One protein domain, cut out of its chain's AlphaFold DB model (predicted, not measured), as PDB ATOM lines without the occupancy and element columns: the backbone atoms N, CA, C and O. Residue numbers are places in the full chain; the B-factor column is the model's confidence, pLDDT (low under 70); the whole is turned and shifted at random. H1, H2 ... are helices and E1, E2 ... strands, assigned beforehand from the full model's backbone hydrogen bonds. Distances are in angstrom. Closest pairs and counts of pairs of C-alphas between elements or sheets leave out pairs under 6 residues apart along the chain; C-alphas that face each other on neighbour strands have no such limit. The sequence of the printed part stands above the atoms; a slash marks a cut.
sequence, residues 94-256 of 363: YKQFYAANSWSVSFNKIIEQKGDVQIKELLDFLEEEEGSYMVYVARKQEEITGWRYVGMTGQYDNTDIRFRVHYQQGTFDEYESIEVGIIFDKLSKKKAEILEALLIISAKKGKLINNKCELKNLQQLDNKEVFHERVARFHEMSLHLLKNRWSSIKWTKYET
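What this domain is: This is residues 94 to 256 of the 363 residues of the protein "BED-type domain-containing protein" of Meloidogyne hapla (UniProt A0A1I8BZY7). A strongly twisted sheet, E2 E1 E3 E4, has H5 packed along one face, while on the other face it curls round H4. Beyond H5, the long helix H7 crosses it nearly at a right angle, H6 packs on H5 as well, and H2 runs beside H7, with H3 crossing H7 and little H1 out past H2. The printed part has 163 residues with seven named helices and four named strands, in the order H1 H2 H3 E1 E2 H4 E3 H5 H6 H7 E4; the sheet is all antiparallel and the class is mixed, helices and strands. The whole is compact and rounded, with a radius of gyration of the C-alphas of 15.2 A and spans of 42 by 37 by 30 A.

Where its parts are: Begin with the sheet and find C-alpha 130 at (5.463, 68.844, 170.720); from there E1, residues 130 to 139, runs 26.9 A. E2, residues 147 to 154, covers 21.1 A, and E3, residues 177 to 187, the longest strand by residues, covers 27.6 A. The last strand, E4, residues 251 to 255, ends at C-alpha 255, (-9.510, 76.746, 143.403). Of the helices, look first at H7, residues 227 to 245, which starts at C-alpha 227, (5.050, 45.552, 163.346), and runs 26.7 A. H4 is residues 158 to 169, 17.4 A; H5 is residues 189 to 200, 16.4 A; H6 is residues 212 to 220, 15.7 A. The shorter ones are H1, residues 94 to 97, H2, residues 105 to 112, and H3, residues 120 to 127.

How they stand to each other: In the sheet, E2 and E4 are the edge strands. E1 and E2 form a hairpin, with N 136 and O 151 at 2.8 A. Between E1 and E3 look at N 135 and O 184, 2.8 A; between E3 and E4, antiparallel at 136 degrees, at N 180 and O 252, 2.8 A. E2, H4 and E3 make a split strand-helix-strand unit, two strands running the same way with E1 between them, and its crossover is right-handed. There are three layers, H5 on one face of the sheet and H4 on the other. H5 lies over E1 at a height over the sheet of 8.0 A, along the strands at 14 degrees to E1 on the local plane; the C-alphas of Tyr 133 and Lys 189 are their closest, 5.7 A. H5 touches H6 at a steep tilt of 52 degrees, opposite ways, closest at the C-alphas of Ala 197 and Leu 215, 5.1 A. H7 is the hub. Its residues 231 to 239 touch H5, about perpendicular at 84 degrees, closest at the C-alphas of Leu 198 and His 235, 5.2 A. Its residues 235 to 243 touch H2 at a shallow tilt of 20 degrees, the same way, closest at the C-alphas of Ser 106 and Glu 236, 5.6 A. H7 and H3 only just touch, with 3 pairs of C-alphas within 8 A, the closest those of Leu 122 and Phe 234, 6.5 A. H1 and H2 only just touch, and only at the corner, with 3 such pairs, the closest those of Phe 97 and Val 105, 5.8 A. H4 touches no helix. In H2, H3, H5 and H7 every O i to N i+4 pair is within hydrogen-bond range; in H4 7 of 8 are, in H6 0 of 5, though 6 of its 6 O i to N i+3 pairs are, and H1 is too short for an O i to N i+4 pair.

The domain as a whole: The two C-alphas farthest apart are those of Glu 176 and Lys 224, 45.1 A. The printed part runs from 94 to 256 with no cut. The one long link joins H5 to H6, with 11 residues between them. The mean pLDDT of the printed part is 93.3, and no printed residue is under 70.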
ATOM      1  N   TYR A  94      -2.369  41.271 152.670       90.56
ATOM      2  CA  TYR A  94      -2.701  42.397 151.792       90.56
ATOM      3  C   TYR A  94      -4.095  42.280 151.165       90.56
ATOM      4  O   TYR A  94      -4.782  43.287 151.011       90.56
ATOM      5  N   LYS A  95      -4.522  41.070 150.778       88.56
ATOM      6  CA  LYS A  95      -5.845  40.871 150.164       88.56
ATOM      7  C   LYS A  95      -6.975  41.023 151.182       88.56
ATOM      8  O   LYS A  95      -8.039  41.490 150.810       88.56
ATOM      9  N   GLN A  96      -6.726  40.645 152.431       91.75
ATOM     10  CA  GLN A  96      -7.663  40.726 153.548       91.75
ATOM     11  C   GLN A  96      -7.735  42.144 154.124       91.75
ATOM     12  O   GLN A  96      -8.748  42.522 154.694       91.75
ATOM     13  N   PHE A  97      -6.676  42.939 153.954       90.88
ATOM     14  CA  PHE A  97      -6.628  44.317 154.434       90.88
ATOM     15  C   PHE A  97      -7.570  45.254 153.659       90.88
ATOM     16  O   PHE A  97      -8.098  46.203 154.234       90.88
ATOM     17  N   TYR A  98      -7.788  45.005 152.362       91.69
ATOM     18  CA  TYR A  98      -8.623  45.844 151.498       91.69
ATOM     19  C   TYR A  98      -9.932  45.156 151.120       91.69
ATOM     20  O   TYR A  98      -9.937  44.010 150.682       91.69
ATOM     21  N   ALA A  99     -11.030  45.901 151.188       86.50
ATOM     22  CA  ALA A  99     -12.321  45.475 150.676       86.50
ATOM     23  C   ALA A  99     -12.427  45.652 149.147       86.50
ATOM     24  O   ALA A  99     -11.575  46.264 148.489       86.50
ATOM     25  N   ALA A 100     -13.522  45.147 148.570       81.44
ATOM     26  CA  ALA A 100     -13.791  45.220 147.132       81.44
ATOM     27  C   ALA A 100     -13.866  46.668 146.605       81.44
ATOM     28  O   ALA A 100     -13.390  46.955 145.505       81.44
ATOM     29  N   ASN A 101     -14.366  47.607 147.416       84.88
ATOM     30  CA  ASN A 101     -14.496  49.025 147.063       84.88
ATOM     31  C   ASN A 101     -13.164  49.807 147.069       84.88
ATOM     32  O   ASN A 101     -13.154  51.016 146.833       84.88
ATOM     33  N   SER A 102     -12.033  49.119 147.275       89.50
ATOM     34  CA  SER A 102     -10.681  49.687 147.321       89.50
ATOM     35  C   SER A 102     -10.368  50.559 148.542       89.50
ATOM     36  O   SER A 102      -9.316  51.198 148.553       89.50
ATOM     37  N   TRP A 103     -11.213  50.541 149.569       93.12
ATOM     38  CA  TRP A 103     -10.884  51.027 150.911       93.12
ATOM     39  C   TRP A 103     -10.423  49.876 151.808       93.12
ATOM     40  O   TRP A 103     -10.670  48.704 151.505       93.12
ATOM     41  N   SER A 104      -9.707  50.187 152.887       94.25
ATOM     42  CA  SER A 104      -9.348  49.194 153.894       94.25
ATOM     43  C   SER A 104     -10.606  48.665 154.581       94.25
ATOM     44  O   SER A 104     -11.628  49.349 154.670       94.25
ATOM     45  N   VAL A 105     -10.542  47.430 155.074       94.25
ATOM     46  CA  VAL A 105     -11.645  46.836 155.841       94.25
ATOM     47  C   VAL A 105     -11.963  47.696 157.067       94.25
ATOM     48  O   VAL A 105     -13.133  47.970 157.322       94.25
ATOM     49  N   SER A 106     -10.937  48.209 157.759       94.00
ATOM     50  CA  SER A 106     -11.099  49.129 158.892       94.00
ATOM     51  C   SER A 106     -11.811  50.426 158.501       94.00
ATOM     52  O   SER A 106     -12.675  50.881 159.241       94.00
ATOM     53  N   PHE A 107     -11.513  51.001 157.331       94.69
ATOM     54  CA  PHE A 107     -12.185  52.211 156.847       94.69
ATOM     55  C   PHE A 107     -13.680  51.992 156.635       94.69
ATOM     56  O   PHE A 107     -14.485  52.758 157.156       94.69
ATOM     57  N   ASN A 108     -14.060  50.919 155.938       93.25
ATOM     58  CA  ASN A 108     -15.477  50.614 155.723       93.25
ATOM     59  C   ASN A 108     -16.190  50.322 157.040       93.25
ATOM     60  O   ASN A 108     -17.233  50.908 157.308       93.25
ATOM     61  N   LYS A 109     -15.572  49.510 157.906       94.12
ATOM     62  CA  LYS A 109     -16.085  49.219 159.247       94.12
ATOM     63  C   LYS A 109     -16.357  50.507 160.026       94.12
ATOM     64  O   LYS A 109     -17.425  50.653 160.604       94.12
ATOM     65  N   ILE A 110     -15.416  51.451 160.025       92.69
ATOM     66  CA  ILE A 110     -15.542  52.713 160.758       92.69
ATOM     67  C   ILE A 110     -16.629  53.605 160.164       92.69
ATOM     68  O   ILE A 110     -17.321  54.278 160.921       92.69
ATOM     69  N   ILE A 111     -16.825  53.621 158.848       91.00
ATOM     70  CA  ILE A 111     -17.904  54.406 158.230       91.00
ATOM     71  C   ILE A 111     -19.274  53.788 158.518       91.00
ATOM     72  O   ILE A 111     -20.202  54.510 158.873       91.00
ATOM     73  N   GLU A 112     -19.389  52.467 158.406       91.38
ATOM     74  CA  GLU A 112     -20.655  51.735 158.520       91.38
ATOM     75  C   GLU A 112     -21.102  51.536 159.978       91.38
ATOM     76  O   GLU A 112     -22.297  51.516 160.265       91.38
ATOM     77  N   GLN A 113     -20.165  51.393 160.918       84.69
ATOM     78  CA  GLN A 113     -20.472  51.042 162.306       84.69
ATOM     79  C   GLN A 113     -20.436  52.253 163.252       84.69
ATOM     80  O   GLN A 113     -19.626  53.175 163.123       84.69
ATOM     81  N   LYS A 114     -21.289  52.205 164.285       75.69
ATOM     82  CA  LYS A 114     -21.264  53.102 165.460       75.69
ATOM     83  C   LYS A 114     -20.341  52.598 166.585       75.69
ATOM     84  O   LYS A 114     -20.507  52.993 167.732       75.69
ATOM     85  N   GLY A 115     -19.406  51.697 166.278       77.19
ATOM     86  CA  GLY A 115     -18.478  51.164 167.271       77.19
ATOM     87  C   GLY A 115     -17.519  52.240 167.776       77.19
ATOM     88  O   GLY A 115     -16.946  52.988 166.979       77.19
ATOM     89  N   ASP A 116     -17.345  52.307 169.093       86.69
ATOM     90  CA  ASP A 116     -16.305  53.130 169.696       86.69
ATOM     91  C   ASP A 116     -14.987  52.346 169.698       86.69
ATOM     92  O   ASP A 116     -14.929  51.204 170.160       86.69
ATOM     93  N   VAL A 117     -13.942  52.926 169.114       91.06
ATOM     94  CA  VAL A 117     -12.591  52.361 169.120       91.06
ATOM     95  C   VAL A 117     -11.796  53.201 170.099       91.06
ATOM     96  O   VAL A 117     -11.746  54.422 169.976       91.06
ATOM     97  N   GLN A 118     -11.143  52.560 171.064       94.69
ATOM     98  CA  GLN A 118     -10.291  53.285 171.998       94.69
ATOM     99  C   GLN A 118      -9.122  53.920 171.235       94.69
ATOM    100  O   GLN A 118      -8.254  53.219 170.724       94.69
ATOM    101  N   ILE A 119      -9.097  55.252 171.165       96.88
ATOM    102  CA  ILE A 119      -8.047  56.031 170.482       96.88
ATOM    103  C   ILE A 119      -6.919  56.490 171.418       96.88
ATOM    104  O   ILE A 119      -5.959  57.101 170.955       96.88
ATOM    105  N   LYS A 120      -7.021  56.194 172.722       97.06
ATOM    106  CA  LYS A 120      -6.126  56.722 173.764       97.06
ATOM    107  C   LYS A 120      -4.649  56.452 173.472       97.06
ATOM    108  O   LYS A 120      -3.865  57.387 173.455       97.06
ATOM    109  N   GLU A 121      -4.286  55.213 173.144       96.38
ATOM    110  CA  GLU A 121      -2.886  54.854 172.863       96.38
ATOM    111  C   GLU A 121      -2.294  55.662 171.685       96.38
ATOM    112  O   GLU A 121      -1.113  56.005 171.700       96.38
ATOM    113  N   LEU A 122      -3.100  56.011 170.673       96.88
ATOM    114  CA  LEU A 122      -2.643  56.804 169.532       96.88
ATOM    115  C   LEU A 122      -2.464  58.265 169.943       96.88
ATOM    116  O   LEU A 122      -1.503  58.887 169.509       96.88
ATOM    117  N   LEU A 123      -3.366  58.805 170.766       97.12
ATOM    118  CA  LEU A 123      -3.228  60.159 171.303       97.12
ATOM    119  C   LEU A 123      -1.981  60.275 172.179       97.12
ATOM    120  O   LEU A 123      -1.153  61.136 171.905       97.12
ATOM    121  N   ASP A 124      -1.781  59.339 173.112       96.50
ATOM    122  CA  ASP A 124      -0.586  59.283 173.961       96.50
ATOM    123  C   ASP A 124       0.694  59.253 173.094       96.50
ATOM    124  O   ASP A 124       1.643  60.008 173.320       96.50
ATOM    125  N   PHE A 125       0.699  58.443 172.023       95.94
ATOM    126  CA  PHE A 125       1.795  58.402 171.050       95.94
ATOM    127  C   PHE A 125       1.998  59.738 170.317       95.94
ATOM    128  O   PHE A 125       3.137  60.157 170.096       95.94
ATOM    129  N   LEU A 126       0.924  60.415 169.904       96.44
ATOM    130  CA  LEU A 126       1.010  61.685 169.183       96.44
ATOM    131  C   LEU A 126       1.466  62.837 170.099       96.44
ATOM    132  O   LEU A 126       2.258  63.669 169.659       96.44
ATOM    133  N   GLU A 127       1.077  62.826 171.374       95.38
ATOM    134  CA  GLU A 127       1.289  63.912 172.345       95.38
ATOM    135  C   GLU A 127       2.650  63.882 173.062       95.38
ATOM    136  O   GLU A 127       3.097  64.915 173.544       95.38
ATOM    137  N   GLU A 128       3.380  62.758 173.060       91.56
ATOM    138  CA  GLU A 128       4.686  62.606 173.751       91.56
ATOM    139  C   GLU A 128       5.764  63.674 173.404       91.56
ATOM    140  O   GLU A 128       6.707  63.871 174.158       91.56
ATOM    141  N   GLU A 129       5.646  64.376 172.271       90.88
ATOM    142  CA  GLU A 129       6.625  65.369 171.801       90.88
ATOM    143  C   GLU A 129       5.908  66.455 170.993       90.88
ATOM    144  O   GLU A 129       5.400  66.177 169.898       90.88
ATOM    145  N   GLU A 130       5.913  67.691 171.498       92.81
ATOM    146  CA  GLU A 130       5.463  68.844 170.720       92.81
ATOM    147  C   GLU A 130       6.414  69.100 169.548       92.81
ATOM    148  O   GLU A 130       7.641  69.004 169.653       92.81
ATOM    149  N   GLY A 131       5.845  69.454 168.401       95.56
ATOM    150  CA  GLY A 131       6.619  69.856 167.241       95.56
ATOM    151  C   GLY A 131       5.922  70.915 166.413       95.56
ATOM    152  O   GLY A 131       4.903  71.479 166.792       95.56
ATOM    153  N   SER A 132       6.500  71.205 165.256       96.31
ATOM    154  CA  SER A 132       6.026  72.246 164.349       96.31
ATOM    155  C   SER A 132       5.416  71.670 163.076       96.31
ATOM    156  O   SER A 132       5.400  72.349 162.061       96.31
ATOM    157  N   TYR A 133       4.949  70.422 163.070       97.25
ATOM    158  CA  TYR A 133       4.330  69.813 161.893       97.25
ATOM    159  C   TYR A 133       2.831  69.616 162.087       97.25
ATOM    160  O   TYR A 133       2.342  69.402 163.194       97.25
ATOM    161  N   MET A 134       2.098  69.673 160.983       97.12
ATOM    162  CA  MET A 134       0.666  69.396 160.936       97.12
ATOM    163  C   MET A 134       0.360  68.374 159.846       97.12
ATOM    164  O   MET A 134       1.069  68.309 158.839       97.12
ATOM    165  N   VAL A 135      -0.710  67.606 160.035       97.75
ATOM    166  CA  VAL A 135      -1.259  66.671 159.048       97.75
ATOM    167  C   VAL A 135      -2.610  67.196 158.586       97.75
ATOM    168  O   VAL A 135      -3.492  67.490 159.397       97.75
ATOM    169  N   TYR A 136      -2.770  67.312 157.274       97.56
ATOM    170  CA  TYR A 136      -3.970  67.815 156.623       97.56
ATOM    171  C   TYR A 136      -4.529  66.798 155.628       97.56
ATOM    172  O   TYR A 136      -3.828  65.920 155.124       97.56
ATOM    173  N   VAL A 137      -5.810  66.953 155.313       97.62
ATOM    174  CA  VAL A 137      -6.507  66.201 154.272       97.62
ATOM    175  C   VAL A 137      -7.102  67.162 153.262       97.62
ATOM    176  O   VAL A 137      -7.612  68.215 153.636       97.62
ATOM    177  N   ALA A 138      -7.058  66.780 151.985       97.69
ATOM    178  CA  ALA A 138      -7.837  67.421 150.936       97.69
ATOM    179  C   ALA A 138      -9.006  66.524 150.503       97.69
ATOM    180  O   ALA A 138      -8.822  65.321 150.272       97.69
ATOM    181  N   ARG A 139     -10.196  67.107 150.351       97.00
ATOM    182  CA  ARG A 139     -11.422  66.424 149.920       97.00
ATOM    183  C   ARG A 139     -12.086  67.114 148.735       97.00
ATOM    184  O   ARG A 139     -11.925  68.313 148.525       97.00
ATOM    185  N   LYS A 140     -12.834  66.319 147.966       96.19
ATOM    186  CA  LYS A 140     -13.713  66.789 146.883       96.19
ATOM    187  C   LYS A 140     -15.168  66.935 147.343       96.19
ATOM    188  O   LYS A 140     -15.898  67.755 146.808       96.19
ATOM    189  N   GLN A 141     -15.603  66.078 148.263       94.94
ATOM    190  CA  GLN A 141     -16.989  65.980 148.726       94.94
ATOM    191  C   GLN A 141     -17.008  66.051 150.247       94.94
ATOM    192  O   GLN A 141     -16.021  65.669 150.875       94.94
ATOM    193  N   GLU A 142     -18.123  66.501 150.817       95.88
ATOM    194  CA  GLU A 142     -18.273  66.655 152.267       95.88
ATOM    195  C   GLU A 142     -18.191  65.329 153.024       95.88
ATOM    196  O   GLU A 142     -17.725  65.294 154.160       95.88
ATOM    197  N   GLU A 143     -18.599  64.228 152.396       95.31
ATOM    198  CA  GLU A 143     -18.484  62.893 152.973       95.31
ATOM    199  C   GLU A 143     -17.017  62.486 153.180       95.31
ATOM    200  O   GLU A 143     -16.137  62.801 152.378       95.31
ATOM    201  N   ILE A 144     -16.747  61.693 154.220       94.56
ATOM    202  CA  ILE A 144     -15.397  61.183 154.524       94.56
ATOM    203  C   ILE A 144     -14.808  60.310 153.399       94.56
ATOM    204  O   ILE A 144     -13.598  60.278 153.178       94.56
ATOM    205  N   THR A 145     -15.664  59.663 152.607       94.00
ATOM    206  CA  THR A 145     -15.305  58.925 151.380       94.00
ATOM    207  C   THR A 145     -14.787  59.851 150.261       94.00
ATOM    208  O   THR A 145     -14.140  59.406 149.302       94.00
ATOM    209  N   GLY A 146     -15.043  61.154 150.389       93.81
ATOM    210  CA  GLY A 146     -14.672  62.229 149.481       93.81
ATOM    211  C   GLY A 146     -13.222  62.699 149.583       93.81
ATOM    212  O   GLY A 146     -12.805  63.497 148.737       93.81
ATOM    213  N   TRP A 147     -12.430  62.225 150.555       94.81
ATOM    214  CA  TRP A 147     -11.014  62.600 150.648       94.81
ATOM    215  C   TRP A 147     -10.182  62.041 149.482       94.81
ATOM    216  O   TRP A 147     -10.455  60.963 148.942       94.81
ATOM    217  N   ARG A 148      -9.191  62.810 149.027       96.38
ATOM    218  CA  ARG A 148      -8.378  62.503 147.834       96.38
ATOM    219  C   ARG A 148      -6.883  62.595 148.078       96.38
ATOM    220  O   ARG A 148      -6.110  61.993 147.333       96.38
ATOM    221  N   TYR A 149      -6.477  63.320 149.111       97.31
ATOM    222  CA  TYR A 149      -5.077  63.512 149.438       97.31
ATOM    223  C   TYR A 149      -4.897  63.675 150.942       97.31
ATOM    224  O   TYR A 149      -5.727  64.293 151.607       97.31
ATOM    225  N   VAL A 150      -3.799  63.136 151.453       97.50
ATOM    226  CA  VAL A 150      -3.298  63.373 152.807       97.50
ATOM    227  C   VAL A 150      -1.931  64.021 152.656       97.50
ATOM    228  O   VAL A 150      -1.141  63.579 151.828       97.50
ATOM    229  N   GLY A 151      -1.640  65.060 153.422       96.94
ATOM    230  CA  GLY A 151      -0.317  65.660 153.416       96.94
ATOM    231  C   GLY A 151       0.121  66.063 154.806       96.94
ATOM    232  O   GLY A 151      -0.692  66.180 155.723       96.94
ATOM    233  N   MET A 152       1.409  66.337 154.944       96.81
ATOM    234  CA  MET A 152       1.937  67.070 156.084       96.81
ATOM    235  C   MET A 152       2.710  68.312 155.645       96.81
ATOM    236  O   MET A 152       3.268  68.369 154.546       96.81
ATOM    237  N   THR A 153       2.752  69.320 156.511       96.81
ATOM    238  CA  THR A 153       3.555  70.528 156.299       96.81
ATOM    239  C   THR A 153       4.113  71.045 157.619       96.81
ATOM    240  O   THR A 153       3.572  70.747 158.686       96.81
ATOM    241  N   GLY A 154       5.218  71.785 157.551       96.06
ATOM    242  CA  GLY A 154       5.736  72.518 158.699       96.06
ATOM    243  C   GLY A 154       4.891  73.763 158.975       96.06
ATOM    244  O   GLY A 154       4.305  74.350 158.068       96.06
ATOM    245  N   GLN A 155       4.860  74.204 160.226       90.00
ATOM    246  CA  GLN A 155       4.128  75.378 160.692       90.00
ATOM    247  C   GLN A 155       4.634  76.650 160.006       90.00
ATOM    248  O   GLN A 155       3.835  77.514 159.663       90.00
ATOM    249  N   TYR A 156       5.942  76.726 159.740       84.19
ATOM    250  CA  TYR A 156       6.560  77.838 159.014       84.19
ATOM    251  C   TYR A 156       6.199  77.880 157.530       84.19
ATOM    252  O   TYR A 156       6.195  78.955 156.939       84.19
ATOM    253  N   ASP A 157       5.880  76.731 156.934       82.62
ATOM    254  CA  ASP A 157       5.500  76.678 155.528       82.62
ATOM    255  C   ASP A 157       4.028  77.092 155.339       82.62
ATOM    256  O   ASP A 157       3.657  77.513 154.253       82.62
ATOM    257  N   ASN A 158       3.176  77.053 156.375       82.81
ATOM    258  CA  ASN A 158       1.714  77.204 156.259       82.81
ATOM    259  C   ASN A 158       1.112  76.222 155.207       82.81
ATOM    260  O   ASN A 158       1.783  75.621 154.362       82.81
ATOM    261  N   THR A 159      -0.189  75.977 155.260       88.50
ATOM    262  CA  THR A 159      -0.888  75.206 154.228       88.50
ATOM    263  C   THR A 159      -0.840  75.934 152.882       88.50
ATOM    264  O   THR A 159      -0.603  75.292 151.863       88.50
ATOM    265  N   ASP A 160      -0.913  77.266 152.863       91.06
ATOM    266  CA  ASP A 160      -0.926  78.063 151.627       91.06
ATOM    267  C   ASP A 160       0.308  77.860 150.732       91.06
ATOM    268  O   ASP A 160       0.179  77.698 149.513       91.06
ATOM    269  N   ILE A 161       1.526  77.843 151.296       92.94
ATOM    270  CA  ILE A 161       2.748  77.642 150.491       92.94
ATOM    271  C   ILE A 161       2.772  76.213 149.960       92.94
ATOM    272  O   ILE A 161       3.076  75.986 148.786       92.94
ATOM    273  N   ARG A 162       2.394  75.238 150.793       94.44
ATOM    274  CA  ARG A 162       2.329  73.838 150.376       94.44
ATOM    275  C   ARG A 162       1.309  73.629 149.255       94.44
ATOM    276  O   ARG A 162       1.612  72.941 148.279       94.44
ATOM    277  N   PHE A 163       0.143  74.265 149.338       92.81
ATOM    278  CA  PHE A 163      -0.874  74.214 148.290       92.81
ATOM    279  C   PHE A 163      -0.458  74.956 147.028       92.81
ATOM    280  O   PHE A 163      -0.731  74.465 145.937       92.81
ATOM    281  N   ARG A 164       0.309  76.044 147.135       90.69
ATOM    282  CA  ARG A 164       0.940  76.679 145.971       90.69
ATOM    283  C   ARG A 164       1.882  75.720 145.244       90.69
ATOM    284  O   ARG A 164       1.868  75.666 144.018       90.69
ATOM    285  N   VAL A 165       2.664  74.922 145.976       93.06
ATOM    286  CA  VAL A 165       3.528  73.889 145.377       93.06
ATOM    287  C   VAL A 165       2.692  72.810 144.685       93.06
ATOM    288  O   VAL A 165       2.980  72.466 143.539       93.06
ATOM    289  N   HIS A 166       1.626  72.314 145.319       94.94
ATOM    290  CA  HIS A 166       0.703  71.365 144.681       94.94
ATOM    291  C   HIS A 166       0.052  71.943 143.422       94.94
ATOM    292  O   HIS A 166       0.011  71.280 142.381       94.94
ATOM    293  N   TYR A 167      -0.389  73.199 143.495       91.12
ATOM    294  CA  TYR A 167      -0.947  73.943 142.378       91.12
ATOM    295  C   TYR A 167       0.073  74.154 141.268       91.12
ATOM    296  O   TYR A 167      -0.325  74.180 140.120       91.12
ATOM    297  N   GLN A 168       1.377  74.266 141.538       91.38
ATOM    298  CA  GLN A 168       2.437  74.340 140.514       91.38
ATOM    299  C   GLN A 168       2.815  72.971 139.932       91.38
ATOM    300  O   GLN A 168       3.232  72.874 138.778       91.38
ATOM    301  N   GLN A 169       2.613  71.895 140.687       93.50
ATOM    302  CA  GLN A 169       2.868  70.524 140.238       93.50
ATOM    303  C   GLN A 169       1.683  69.889 139.509       93.50
ATOM    304  O   GLN A 169       1.854  68.871 138.844       93.50
ATOM    305  N   GLY A 170       0.501  70.490 139.617       94.06
ATOM    306  CA  GLY A 170      -0.730  69.983 139.029       94.06
ATOM    307  C   GLY A 170      -1.270  68.769 139.768       94.06
ATOM    308  O   GLY A 170      -1.890  67.897 139.170       94.06
ATOM    309  N   THR A 171      -1.011  68.685 141.080       94.75
ATOM    310  CA  THR A 171      -1.468  67.565 141.916       94.75
ATOM    311  C   THR A 171      -2.990  67.396 141.860       94.75
ATOM    312  O   THR A 171      -3.481  66.278 141.978       94.75
ATOM    313  N   PHE A 172      -3.723  68.493 141.654       96.12
ATOM    314  CA  PHE A 172      -5.182  68.538 141.688       96.12
ATOM    315  C   PHE A 172      -5.809  69.004 140.364       96.12
ATOM    316  O   PHE A 172      -6.956  69.433 140.367       96.12
ATOM    317  N   ASP A 173      -5.095  68.890 139.237       94.00
ATOM    318  CA  ASP A 173      -5.561  69.357 137.913       94.00
ATOM    319  C   ASP A 173      -6.853  68.660 137.424       94.00
ATOM    320  O   ASP A 173      -7.506  69.133 136.497       94.00
ATOM    321  N   GLU A 174      -7.223  67.529 138.029       93.25
ATOM    322  CA  GLU A 174      -8.460  66.787 137.735       93.25
ATOM    323  C   GLU A 174      -9.697  67.340 138.469       93.25
ATOM    324  O   GLU A 174     -10.810  66.844 138.274       93.25
ATOM    325  N   TYR A 175      -9.519  68.337 139.337       94.62
ATOM    326  CA  TYR A 175     -10.579  68.937 140.139       94.62
ATOM    327  C   TYR A 175     -10.727  70.419 139.790       94.62
ATOM    328  O   TYR A 175      -9.760  71.079 139.419       94.62
ATOM    329  N   GLU A 176     -11.942  70.945 139.924       94.62
ATOM    330  CA  GLU A 176     -12.224  72.380 139.777       94.62
ATOM    331  C   GLU A 176     -11.839  73.153 141.048       94.62
ATOM    332  O   GLU A 176     -11.228  74.222 141.009       94.62
ATOM    333  N   SER A 177     -12.174  72.562 142.196       95.75
ATOM    334  CA  SER A 177     -11.780  73.024 143.517       95.75
ATOM    335  C   SER A 177     -11.620  71.841 144.466       95.75
ATOM    336  O   SER A 177     -12.133  70.741 144.226       95.75
ATOM    337  N   ILE A 178     -10.887  72.075 145.547       97.19
ATOM    338  CA  ILE A 178     -10.698  71.136 146.650       97.19
ATOM    339  C   ILE A 178     -10.866  71.874 147.971       97.19
ATOM    340  O   ILE A 178     -10.606  73.072 148.070       97.19
ATOM    341  N   GLU A 179     -11.247  71.145 149.006       97.50
ATOM    342  CA  GLU A 179     -11.273  71.662 150.368       97.50
ATOM    343  C   GLU A 179     -10.175  71.015 151.189       97.50
ATOM    344  O   GLU A 179      -9.942  69.812 151.084       97.50
ATOM    345  N   VAL A 180      -9.517  71.808 152.022       97.44
ATOM    346  CA  VAL A 180      -8.378  71.385 152.827       97.44
ATOM    347  C   VAL A 180      -8.687  71.620 154.289       97.44
ATOM    348  O   VAL A 180      -9.101  72.712 154.671       97.44
ATOM    349  N   GLY A 181      -8.451  70.600 155.098       97.00
ATOM    350  CA  GLY A 181      -8.678  70.637 156.531       97.00
ATOM    351  C   GLY A 181      -7.482  70.099 157.299       97.00
ATOM    352  O   GLY A 181      -6.915  69.067 156.931       97.00
ATOM    353  N   ILE A 182      -7.095  70.793 158.366       97.25
ATOM    354  CA  ILE A 182      -6.058  70.329 159.296       97.25
ATOM    355  C   ILE A 182      -6.705  69.331 160.259       97.25
ATOM    356  O   ILE A 182      -7.698  69.654 160.905       97.25
ATOM    357  N   ILE A 183      -6.149  68.121 160.350       96.00
ATOM    358  CA  ILE A 183      -6.639  67.085 161.272       96.00
ATOM    359  C   ILE A 183      -5.900  67.181 162.609       96.00
ATOM    360  O   ILE A 183      -6.515  67.083 163.673       96.00
ATOM    361  N   PHE A 184      -4.577  67.353 162.533       95.62
ATOM    362  CA  PHE A 184      -3.663  67.447 163.667       95.62
ATOM    363  C   PHE A 184      -2.627  68.524 163.418       95.62
ATOM    364  O   PHE A 184      -2.074  68.611 162.321       95.62
ATOM    365  N   ASP A 185      -2.328  69.284 164.456       95.94
ATOM    366  CA  ASP A 185      -1.248  70.249 164.520       95.94
ATOM    367  C   ASP A 185      -0.264  69.881 165.640       95.94
ATOM    368  O   ASP A 185      -0.448  68.905 166.367       95.94
ATOM    369  N   LYS A 186       0.825  70.648 165.723       96.12
ATOM    370  CA  LYS A 186       1.848  70.556 166.776       96.12
ATOM    371  C   LYS A 186       2.531  69.192 166.930       96.12
ATOM    372  O   LYS A 186       3.018  68.847 168.003       96.12
ATOM    373  N   LEU A 187       2.623  68.419 165.853       97.12
ATOM    374  CA  LEU A 187       3.295  67.124 165.853       97.12
ATOM    375  C   LEU A 187       4.799  67.280 165.625       97.12
ATOM    376  O   LEU A 187       5.249  68.124 164.842       97.12
ATOM    377  N   SER A 188       5.591  66.391 166.224       97.06
ATOM    378  CA  SER A 188       6.960  66.174 165.757       97.06
ATOM    379  C   SER A 188       6.947  65.639 164.318       97.06
ATOM    380  O   SER A 188       6.018  64.944 163.893       97.06
ATOM    381  N   LYS A 189       7.989  65.953 163.534       96.25
ATOM    382  CA  LYS A 189       8.073  65.551 162.118       96.25
ATOM    383  C   LYS A 189       7.840  64.052 161.928       96.25
ATOM    384  O   LYS A 189       7.078  63.642 161.061       96.25
ATOM    385  N   LYS A 190       8.484  63.240 162.772       96.38
ATOM    386  CA  LYS A 190       8.390  61.778 162.748       96.38
ATOM    387  C   LYS A 190       6.947  61.305 162.943       96.38
ATOM    388  O   LYS A 190       6.489  60.417 162.230       96.38
ATOM    389  N   LYS A 191       6.221  61.902 163.889       97.19
ATOM    390  CA  LYS A 191       4.827  61.550 164.185       97.19
ATOM    391  C   LYS A 191       3.881  61.981 163.069       97.19
ATOM    392  O   LYS A 191       3.024  61.192 162.681       97.19
ATOM    393  N   ALA A 192       4.089  63.170 162.499       97.50
ATOM    394  CA  ALA A 192       3.347  63.629 161.327       97.50
ATOM    395  C   ALA A 192       3.545  62.688 160.124       97.50
ATOM    396  O   ALA A 192       2.568  62.269 159.510       97.50
ATOM    397  N   GLU A 193       4.787  62.272 159.848       96.69
ATOM    398  CA  GLU A 193       5.117  61.316 158.782       96.69
ATOM    399  C   GLU A 193       4.459  59.940 158.987       96.69
ATOM    400  O   GLU A 193       4.049  59.292 158.019       96.69
ATOM    401  N   ILE A 194       4.375  59.467 160.236       97.06
ATOM    402  CA  ILE A 194       3.708  58.205 160.584       97.06
ATOM    403  C   ILE A 194       2.192  58.336 160.409       97.06
ATOM    404  O   ILE A 194       1.592  57.485 159.754       97.06
ATOM    405  N   LEU A 195       1.577  59.394 160.947       97.69
ATOM    406  CA  LEU A 195       0.133  59.622 160.859       97.69
ATOM    407  C   LEU A 195      -0.327  59.812 159.408       97.69
ATOM    408  O   LEU A 195      -1.300  59.187 158.989       97.69
ATOM    409  N   GLU A 196       0.410  60.592 158.614       97.38
ATOM    410  CA  GLU A 196       0.193  60.724 157.170       97.38
ATOM    411  C   GLU A 196       0.188  59.339 156.500       97.38
ATOM    412  O   GLU A 196      -0.759  58.976 155.801       97.38
ATOM    413  N   ALA A 197       1.201  58.511 156.771       97.06
ATOM    414  CA  ALA A 197       1.299  57.183 156.179       97.06
ATOM    415  C   ALA A 197       0.177  56.224 156.630       97.06
ATOM    416  O   ALA A 197      -0.289  55.425 155.811       97.06
ATOM    417  N   LEU A 198      -0.282  56.310 157.886       97.12
ATOM    418  CA  LEU A 198      -1.417  55.536 158.417       97.12
ATOM    419  C   LEU A 198      -2.742  55.903 157.736       97.12
ATOM    420  O   LEU A 198      -3.572  55.027 157.491       97.12
ATOM    421  N   LEU A 199      -2.930  57.173 157.380       97.31
ATOM    422  CA  LEU A 199      -4.109  57.622 156.643       97.31
ATOM    423  C   LEU A 199      -4.017  57.263 155.153       97.31
ATOM    424  O   LEU A 199      -5.022  56.897 154.545       97.31
ATOM    425  N   ILE A 200      -2.821  57.267 154.556       96.25
ATOM    426  CA  ILE A 200      -2.637  56.878 153.148       96.25
ATOM    427  C   ILE A 200      -2.942  55.391 152.921       96.25
ATOM    428  O   ILE A 200      -3.526  55.040 151.892       96.25
ATOM    429  N   ILE A 201      -2.583  54.496 153.853       95.62
ATOM    430  CA  ILE A 201      -2.852  53.052 153.682       95.62
ATOM    431  C   ILE A 201      -4.344  52.708 153.639       95.62
ATOM    432  O   ILE A 201      -4.673  51.632 153.137       95.62
ATOM    433  N   SER A 202      -5.233  53.613 154.068       94.75
ATOM    434  CA  SER A 202      -6.693  53.446 154.009       94.75
ATOM    435  C   SER A 202      -7.209  53.135 152.614       94.75
ATOM    436  O   SER A 202      -8.238  52.483 152.477       94.75
ATOM    437  N   ALA A 203      -6.516  53.586 151.569       91.88
ATOM    438  CA  ALA A 203      -6.971  53.431 150.200       91.88
ATOM    439  C   ALA A 203      -6.001  52.590 149.372       91.88
ATOM    440  O   ALA A 203      -4.775  52.720 149.435       91.88
ATOM    441  N   LYS A 204      -6.561  51.739 148.515       87.38
ATOM    442  CA  LYS A 204      -5.793  51.036 147.492       87.38
ATOM    443  C   LYS A 204      -5.268  52.043 146.464       87.38
ATOM    444  O   LYS A 204      -5.800  53.139 146.280       87.38
ATOM    445  N   LYS A 205      -4.219  51.640 145.739       83.50
ATOM    446  CA  LYS A 205      -3.596  52.450 144.678       83.50
ATOM    447  C   LYS A 205      -4.655  53.038 143.733       83.50
ATOM    448  O   LYS A 205      -5.421  52.273 143.156       83.50
ATOM    449  N   GLY A 206      -4.604  54.354 143.531       83.69
ATOM    450  CA  GLY A 206      -5.465  55.082 142.594       83.69
ATOM    451  C   GLY A 206      -6.716  55.699 143.221       83.69
ATOM    452  O   GLY A 206      -7.399  56.449 142.541       83.69
ATOM    453  N   LYS A 207      -7.019  55.416 144.496       89.06
ATOM    454  CA  LYS A 207      -8.098  56.108 145.224       89.06
ATOM    455  C   LYS A 207      -7.641  57.426 145.852       89.06
ATOM    456  O   LYS A 207      -8.393  58.393 145.834       89.06
ATOM    457  N   LEU A 208      -6.411  57.455 146.363       94.19
ATOM    458  CA  LEU A 208      -5.730  58.674 146.798       94.19
ATOM    459  C   LEU A 208      -4.660  59.063 145.776       94.19
ATOM    460  O   LEU A 208      -4.051  58.192 145.146       94.19
ATOM    461  N   ILE A 209      -4.422  60.367 145.658       94.81
ATOM    462  CA  ILE A 209      -3.409  60.972 144.778       94.81
ATOM    463  C   ILE A 209      -1.986  60.723 145.320       94.81
ATOM    464  O   ILE A 209      -1.011  60.740 144.569       94.81
ATOM    465  N   ASN A 210      -1.870  60.446 146.622       94.62
ATOM    466  CA  ASN A 210      -0.626  60.163 147.334       94.62
ATOM    467  C   ASN A 210       0.283  59.129 146.662       94.62
ATOM    468  O   ASN A 210      -0.152  58.138 146.061       94.62
ATOM    469  N   ASN A 211       1.591  59.317 146.843       84.44
ATOM    470  CA  ASN A 211       2.579  58.378 146.341       84.44
ATOM    471  C   ASN A 211       2.837  57.268 147.371       84.44
ATOM    472  O   ASN A 211       3.041  57.508 148.555       84.44
ATOM    473  N   LYS A 212       2.974  56.020 146.908       78.12
ATOM    474  CA  LYS A 212       3.298  54.860 147.760       78.12
ATOM    475  C   LYS A 212       4.624  54.981 148.517       78.12
ATOM    476  O   LYS A 212       4.884  54.175 149.410       78.12
ATOM    477  N   CYS A 213       5.485  55.922 148.139       81.50
ATOM    478  CA  CYS A 213       6.737  56.181 148.838       81.50
ATOM    479  C   CYS A 213       6.533  56.650 150.282       81.50
ATOM    480  O   CYS A 213       7.411  56.381 151.094       81.50
ATOM    481  N   GLU A 214       5.403  57.277 150.605       85.25
ATOM    482  CA  GLU A 214       5.080  57.774 151.953       85.25
ATOM    483  C   GLU A 214       4.887  56.615 152.951       85.25
ATOM    484  O   GLU A 214       5.264  56.710 154.114       85.25
ATOM    485  N   LEU A 215       4.492  55.427 152.473       88.00
ATOM    486  CA  LEU A 215       4.315  54.229 153.307       88.00
ATOM    487  C   LEU A 215       5.605  53.703 153.951       88.00
ATOM    488  O   LEU A 215       5.553  52.856 154.843       88.00
ATOM    489  N   LYS A 216       6.779  54.157 153.492       89.19
ATOM    490  CA  LYS A 216       8.057  53.825 154.141       89.19
ATOM    491  C   LYS A 216       8.157  54.454 155.534       89.19
ATOM    492  O   LYS A 216       8.876  53.922 156.371       89.19
ATOM    493  N   ASN A 217       7.430  55.543 155.786       92.12
ATOM    494  CA  ASN A 217       7.483  56.259 157.052       92.12
ATOM    495  C   ASN A 217       6.935  55.407 158.201       92.12
ATOM    496  O   ASN A 217       7.398  55.550 159.326       92.12
ATOM    497  N   LEU A 218       6.062  54.431 157.914       93.38
ATOM    498  CA  LEU A 218       5.593  53.464 158.911       93.38
ATOM    499  C   LEU A 218       6.732  52.649 159.524       93.38
ATOM    500  O   LEU A 218       6.607  52.227 160.662       93.38
ATOM    501  N   GLN A 219       7.867  52.472 158.834       90.44
ATOM    502  CA  GLN A 219       9.035  51.761 159.374       90.44
ATOM    503  C   GLN A 219       9.669  52.456 160.590       90.44
ATOM    504  O   GLN A 219      10.543  51.875 161.225       90.44
ATOM    505  N   GLN A 220       9.252  53.689 160.884       91.19
ATOM    506  CA  GLN A 220       9.681  54.463 162.045       91.19
ATOM    507  C   GLN A 220       8.901  54.120 163.326       91.19
ATOM    508  O   GLN A 220       9.296  54.586 164.398       91.19
ATOM    509  N   LEU A 221       7.820  53.330 163.223       91.50
ATOM    510  CA  LEU A 221       7.142  52.748 164.381       91.50
ATOM    511  C   LEU A 221       8.114  51.829 165.133       91.50
ATOM    512  O   LEU A 221       8.841  51.035 164.531       91.50
ATOM    513  N   ASP A 222       8.151  51.974 166.451       84.12
ATOM    514  CA  ASP A 222       9.030  51.239 167.354       84.12
ATOM    515  C   ASP A 222       8.741  49.732 167.362       84.12
ATOM    516  O   ASP A 222       7.658  49.247 167.038       84.12
ATOM    517  N   ASN A 223       9.758  48.966 167.754       80.62
ATOM    518  CA  ASN A 223       9.762  47.505 167.681       80.62
ATOM    519  C   ASN A 223       9.211  46.817 168.943       80.62
ATOM    520  O   ASN A 223       9.533  45.652 169.161       80.62
ATOM    521  N   LYS A 224       8.426  47.506 169.784       85.31
ATOM    522  CA  LYS A 224       7.894  46.919 171.031       85.31
ATOM    523  C   LYS A 224       6.946  45.740 170.785       85.31
ATOM    524  O   LYS A 224       6.752  44.921 171.674       85.31
ATOM    525  N   GLU A 225       6.388  45.636 169.583       90.88
ATOM    526  CA  GLU A 225       5.451  44.583 169.205       90.88
ATOM    527  C   GLU A 225       5.601  44.175 167.732       90.88
ATOM    528  O   GLU A 225       6.438  44.689 166.975       90.88
ATOM    529  N   VAL A 226       4.758  43.234 167.312       91.69
ATOM    530  CA  VAL A 226       4.690  42.764 165.936       91.69
ATOM    531  C   VAL A 226       4.253  43.908 165.013       91.69
ATOM    532  O   VAL A 226       3.122  44.379 165.019       91.69
ATOM    533  N   PHE A 227       5.179  44.340 164.160       91.75
ATOM    534  CA  PHE A 227       5.050  45.552 163.346       91.75
ATOM    535  C   PHE A 227       3.738  45.687 162.549       91.75
ATOM    536  O   PHE A 227       3.147  46.761 162.525       91.75
ATOM    537  N   HIS A 228       3.277  44.624 161.882       90.75
ATOM    538  CA  HIS A 228       2.058  44.691 161.066       90.75
ATOM    539  C   HIS A 228       0.780  44.745 161.915       90.75
ATOM    540  O   HIS A 228      -0.190  45.367 161.494       90.75
ATOM    541  N   GLU A 229       0.793  44.151 163.110       92.88
ATOM    542  CA  GLU A 229      -0.311  44.245 164.072       92.88
ATOM    543  C   GLU A 229      -0.422  45.675 164.603       92.88
ATOM    544  O   GLU A 229      -1.507  46.254 164.583       92.88
ATOM    545  N   ARG A 230       0.715  46.299 164.943       95.06
ATOM    546  CA  ARG A 230       0.748  47.714 165.333       95.06
ATOM    547  C   ARG A 230       0.238  48.635 164.241       95.06
ATOM    548  O   ARG A 230      -0.575  49.512 164.507       95.06
ATOM    549  N   VAL A 231       0.711  48.444 163.006       95.06
ATOM    550  CA  VAL A 231       0.259  49.234 161.854       95.06
ATOM    551  C   VAL A 231      -1.250  49.089 161.672       95.06
ATOM    552  O   VAL A 231      -1.918  50.099 161.482       95.06
ATOM    553  N   ALA A 232      -1.796  47.872 161.761       94.88
ATOM    554  CA  ALA A 232      -3.233  47.642 161.647       94.88
ATOM    555  C   ALA A 232      -4.028  48.330 162.773       94.88
ATOM    556  O   ALA A 232      -5.012  49.011 162.486       94.88
ATOM    557  N   ARG A 233      -3.568  48.224 164.028       95.69
ATOM    558  CA  ARG A 233      -4.203  48.868 165.189       95.69
ATOM    559  C   ARG A 233      -4.174  50.394 165.082       95.69
ATOM    560  O   ARG A 233      -5.219  51.037 165.135       95.69
ATOM    561  N   PHE A 234      -3.000  50.977 164.835       97.00
ATOM    562  CA  PHE A 234      -2.835  52.430 164.696       97.00
ATOM    563  C   PHE A 234      -3.589  52.975 163.481       97.00
ATOM    564  O   PHE A 234      -4.094  54.094 163.517       97.00
ATOM    565  N   HIS A 235      -3.704  52.185 162.413       97.12
ATOM    566  CA  HIS A 235      -4.523  52.531 161.261       97.12
ATOM    567  C   HIS A 235      -6.003  52.654 161.642       97.12
ATOM    568  O   HIS A 235      -6.607  53.690 161.367       97.12
ATOM    569  N   GLU A 236      -6.569  51.651 162.319       96.19
ATOM    570  CA  GLU A 236      -7.961  51.684 162.792       96.19
ATOM    571  C   GLU A 236      -8.206  52.885 163.720       96.19
ATOM    572  O   GLU A 236      -9.146  53.650 163.507       96.19
ATOM    573  N   MET A 237      -7.304  53.131 164.673       97.44
ATOM    574  CA  MET A 237      -7.397  54.278 165.583       97.44
ATOM    575  C   MET A 237      -7.297  55.622 164.849       97.44
ATOM    576  O   MET A 237      -8.064  56.534 165.142       97.44
ATOM    577  N   SER A 238      -6.400  55.752 163.862       97.50
ATOM    578  CA  SER A 238      -6.237  56.990 163.083       97.50
ATOM    579  C   SER A 238      -7.484  57.334 162.265       97.50
ATOM    580  O   SER A 238      -7.841  58.503 162.124       97.50
ATOM    581  N   LEU A 239      -8.183  56.314 161.770       96.75
ATOM    582  CA  LEU A 239      -9.429  56.470 161.034       96.75
ATOM    583  C   LEU A 239     -10.599  56.834 161.942       96.75
ATOM    584  O   LEU A 239     -11.419  57.671 161.569       96.75
ATOM    585  N   HIS A 240     -10.668  56.238 163.132       96.38
ATOM    586  CA  HIS A 240     -11.680  56.590 164.127       96.38
ATOM    587  C   HIS A 240     -11.499  58.037 164.586       96.38
ATOM    588  O   HIS A 240     -12.439  58.827 164.585       96.38
ATOM    589  N   LEU A 241     -10.249  58.425 164.831       96.12
ATOM    590  CA  LEU A 241      -9.864  59.787 165.165       96.12
ATOM    591  C   LEU A 241     -10.236  60.793 164.068       96.12
ATOM    592  O   LEU A 241     -10.801  61.845 164.365       96.12
ATOM    593  N   LEU A 242      -9.974  60.455 162.801       96.44
ATOM    594  CA  LEU A 242     -10.402  61.263 161.662       96.44
ATOM    595  C   LEU A 242     -11.927  61.388 161.599       96.44
ATOM    596  O   LEU A 242     -12.428  62.498 161.437       96.44
ATOM    597  N   LYS A 243     -12.664  60.278 161.746       95.94
ATOM    598  CA  LYS A 243     -14.135  60.270 161.742       95.94
ATOM    599  C   LYS A 243     -14.696  61.182 162.831       95.94
ATOM    600  O   LYS A 243     -15.562  61.998 162.533       95.94
ATOM    601  N   ASN A 244     -14.175  61.092 164.056       95.50
ATOM    602  CA  ASN A 244     -14.640  61.894 165.194       95.50
ATOM    603  C   ASN A 244     -14.400  63.394 164.993       95.50
ATOM    604  O   ASN A 244     -15.174  64.212 165.483       95.50
ATOM    605  N   ARG A 245     -13.336  63.761 164.270       96.12
ATOM    606  CA  ARG A 245     -13.017  65.159 163.956       96.12
ATOM    607  C   ARG A 245     -13.654  65.649 162.659       96.12
ATOM    608  O   ARG A 245     -13.670  66.847 162.419       96.12
ATOM    609  N   TRP A 246     -14.183  64.768 161.814       96.75
ATOM    610  CA  TRP A 246     -14.526  65.107 160.431       96.75
ATOM    611  C   TRP A 246     -15.485  66.299 160.303       96.75
ATOM    612  O   TRP A 246     -15.267  67.185 159.476       96.75
ATOM    613  N   SER A 247     -16.516  66.344 161.150       96.56
ATOM    614  CA  SER A 247     -17.505  67.426 161.185       96.56
ATOM    615  C   SER A 247     -17.004  68.709 161.856       96.56
ATOM    616  O   SER A 247     -17.588  69.764 161.624       96.56
ATOM    617  N   SER A 248     -15.943  68.647 162.667       97.38
ATOM    618  CA  SER A 248     -15.361  69.807 163.356       97.38
ATOM    619  C   SER A 248     -14.147  70.405 162.643       97.38
ATOM    620  O   SER A 248     -13.674  71.476 163.028       97.38
ATOM    621  N   ILE A 249     -13.640  69.749 161.595       97.75
ATOM    622  CA  ILE A 249     -12.552  70.277 160.771       97.75
ATOM    623  C   ILE A 249     -12.995  71.587 160.107       97.75
ATOM    624  O   ILE A 249     -14.014  71.653 159.419       97.75
ATOM    625  N   LYS A 250     -12.173  72.631 160.257       97.44
ATOM    626  CA  LYS A 250     -12.322  73.879 159.508       97.44
ATOM    627  C   LYS A 250     -11.781  73.689 158.091       97.44
ATOM    628  O   LYS A 250     -10.570  73.598 157.890       97.44
ATOM    629  N   TRP A 251     -12.685  73.650 157.120       97.56
ATOM    630  CA  TRP A 251     -12.355  73.474 155.710       97.56
ATOM    631  C   TRP A 251     -12.030  74.813 155.046       97.56
ATOM    632  O   TRP A 251     -12.762  75.790 155.185       97.56
ATOM    633  N   THR A 252     -10.912  74.855 154.326       97.25
ATOM    634  CA  THR A 252     -10.503  75.988 153.489       97.25
ATOM    635  C   THR A 252     -10.589  75.563 152.033       97.25
ATOM    636  O   THR A 252      -9.968  74.573 151.644       97.25
ATOM    637  N   LYS A 253     -11.374  76.283 151.231       96.94
ATOM    638  CA  LYS A 253     -11.557  75.987 149.810       96.94
ATOM    639  C   LYS A 253     -10.413  76.581 148.989       96.94
ATOM    640  O   LYS A 253     -10.065  77.743 149.167       96.94
ATOM    641  N   TYR A 254      -9.867  75.786 148.074       95.81
ATOM    642  CA  TYR A 254      -8.854  76.188 147.103       95.81
ATOM    643  C   TYR A 254      -9.372  75.918 145.697       95.81
ATOM    644  O   TYR A 254      -9.827  74.813 145.390       95.81
ATOM    645  N   GLU A 255      -9.270  76.917 144.831       95.00
ATOM    646  CA  GLU A 255      -9.510  76.746 143.403       95.00
ATOM    647  C   GLU A 255      -8.298  76.073 142.761       95.00
ATOM    648  O   GLU A 255      -7.145  76.442 143.003       95.00
ATOM    649  N   THR A 256      -8.552  75.037 141.968       92.06
ATOM    650  CA  THR A 256      -7.507  74.245 141.305       92.06
ATOM    651  C   THR A 256      -7.494  74.460 139.802       92.06
ATOM    652  O   THR A 256      -6.558  74.016 139.135       92.06
TER     653      THR A 256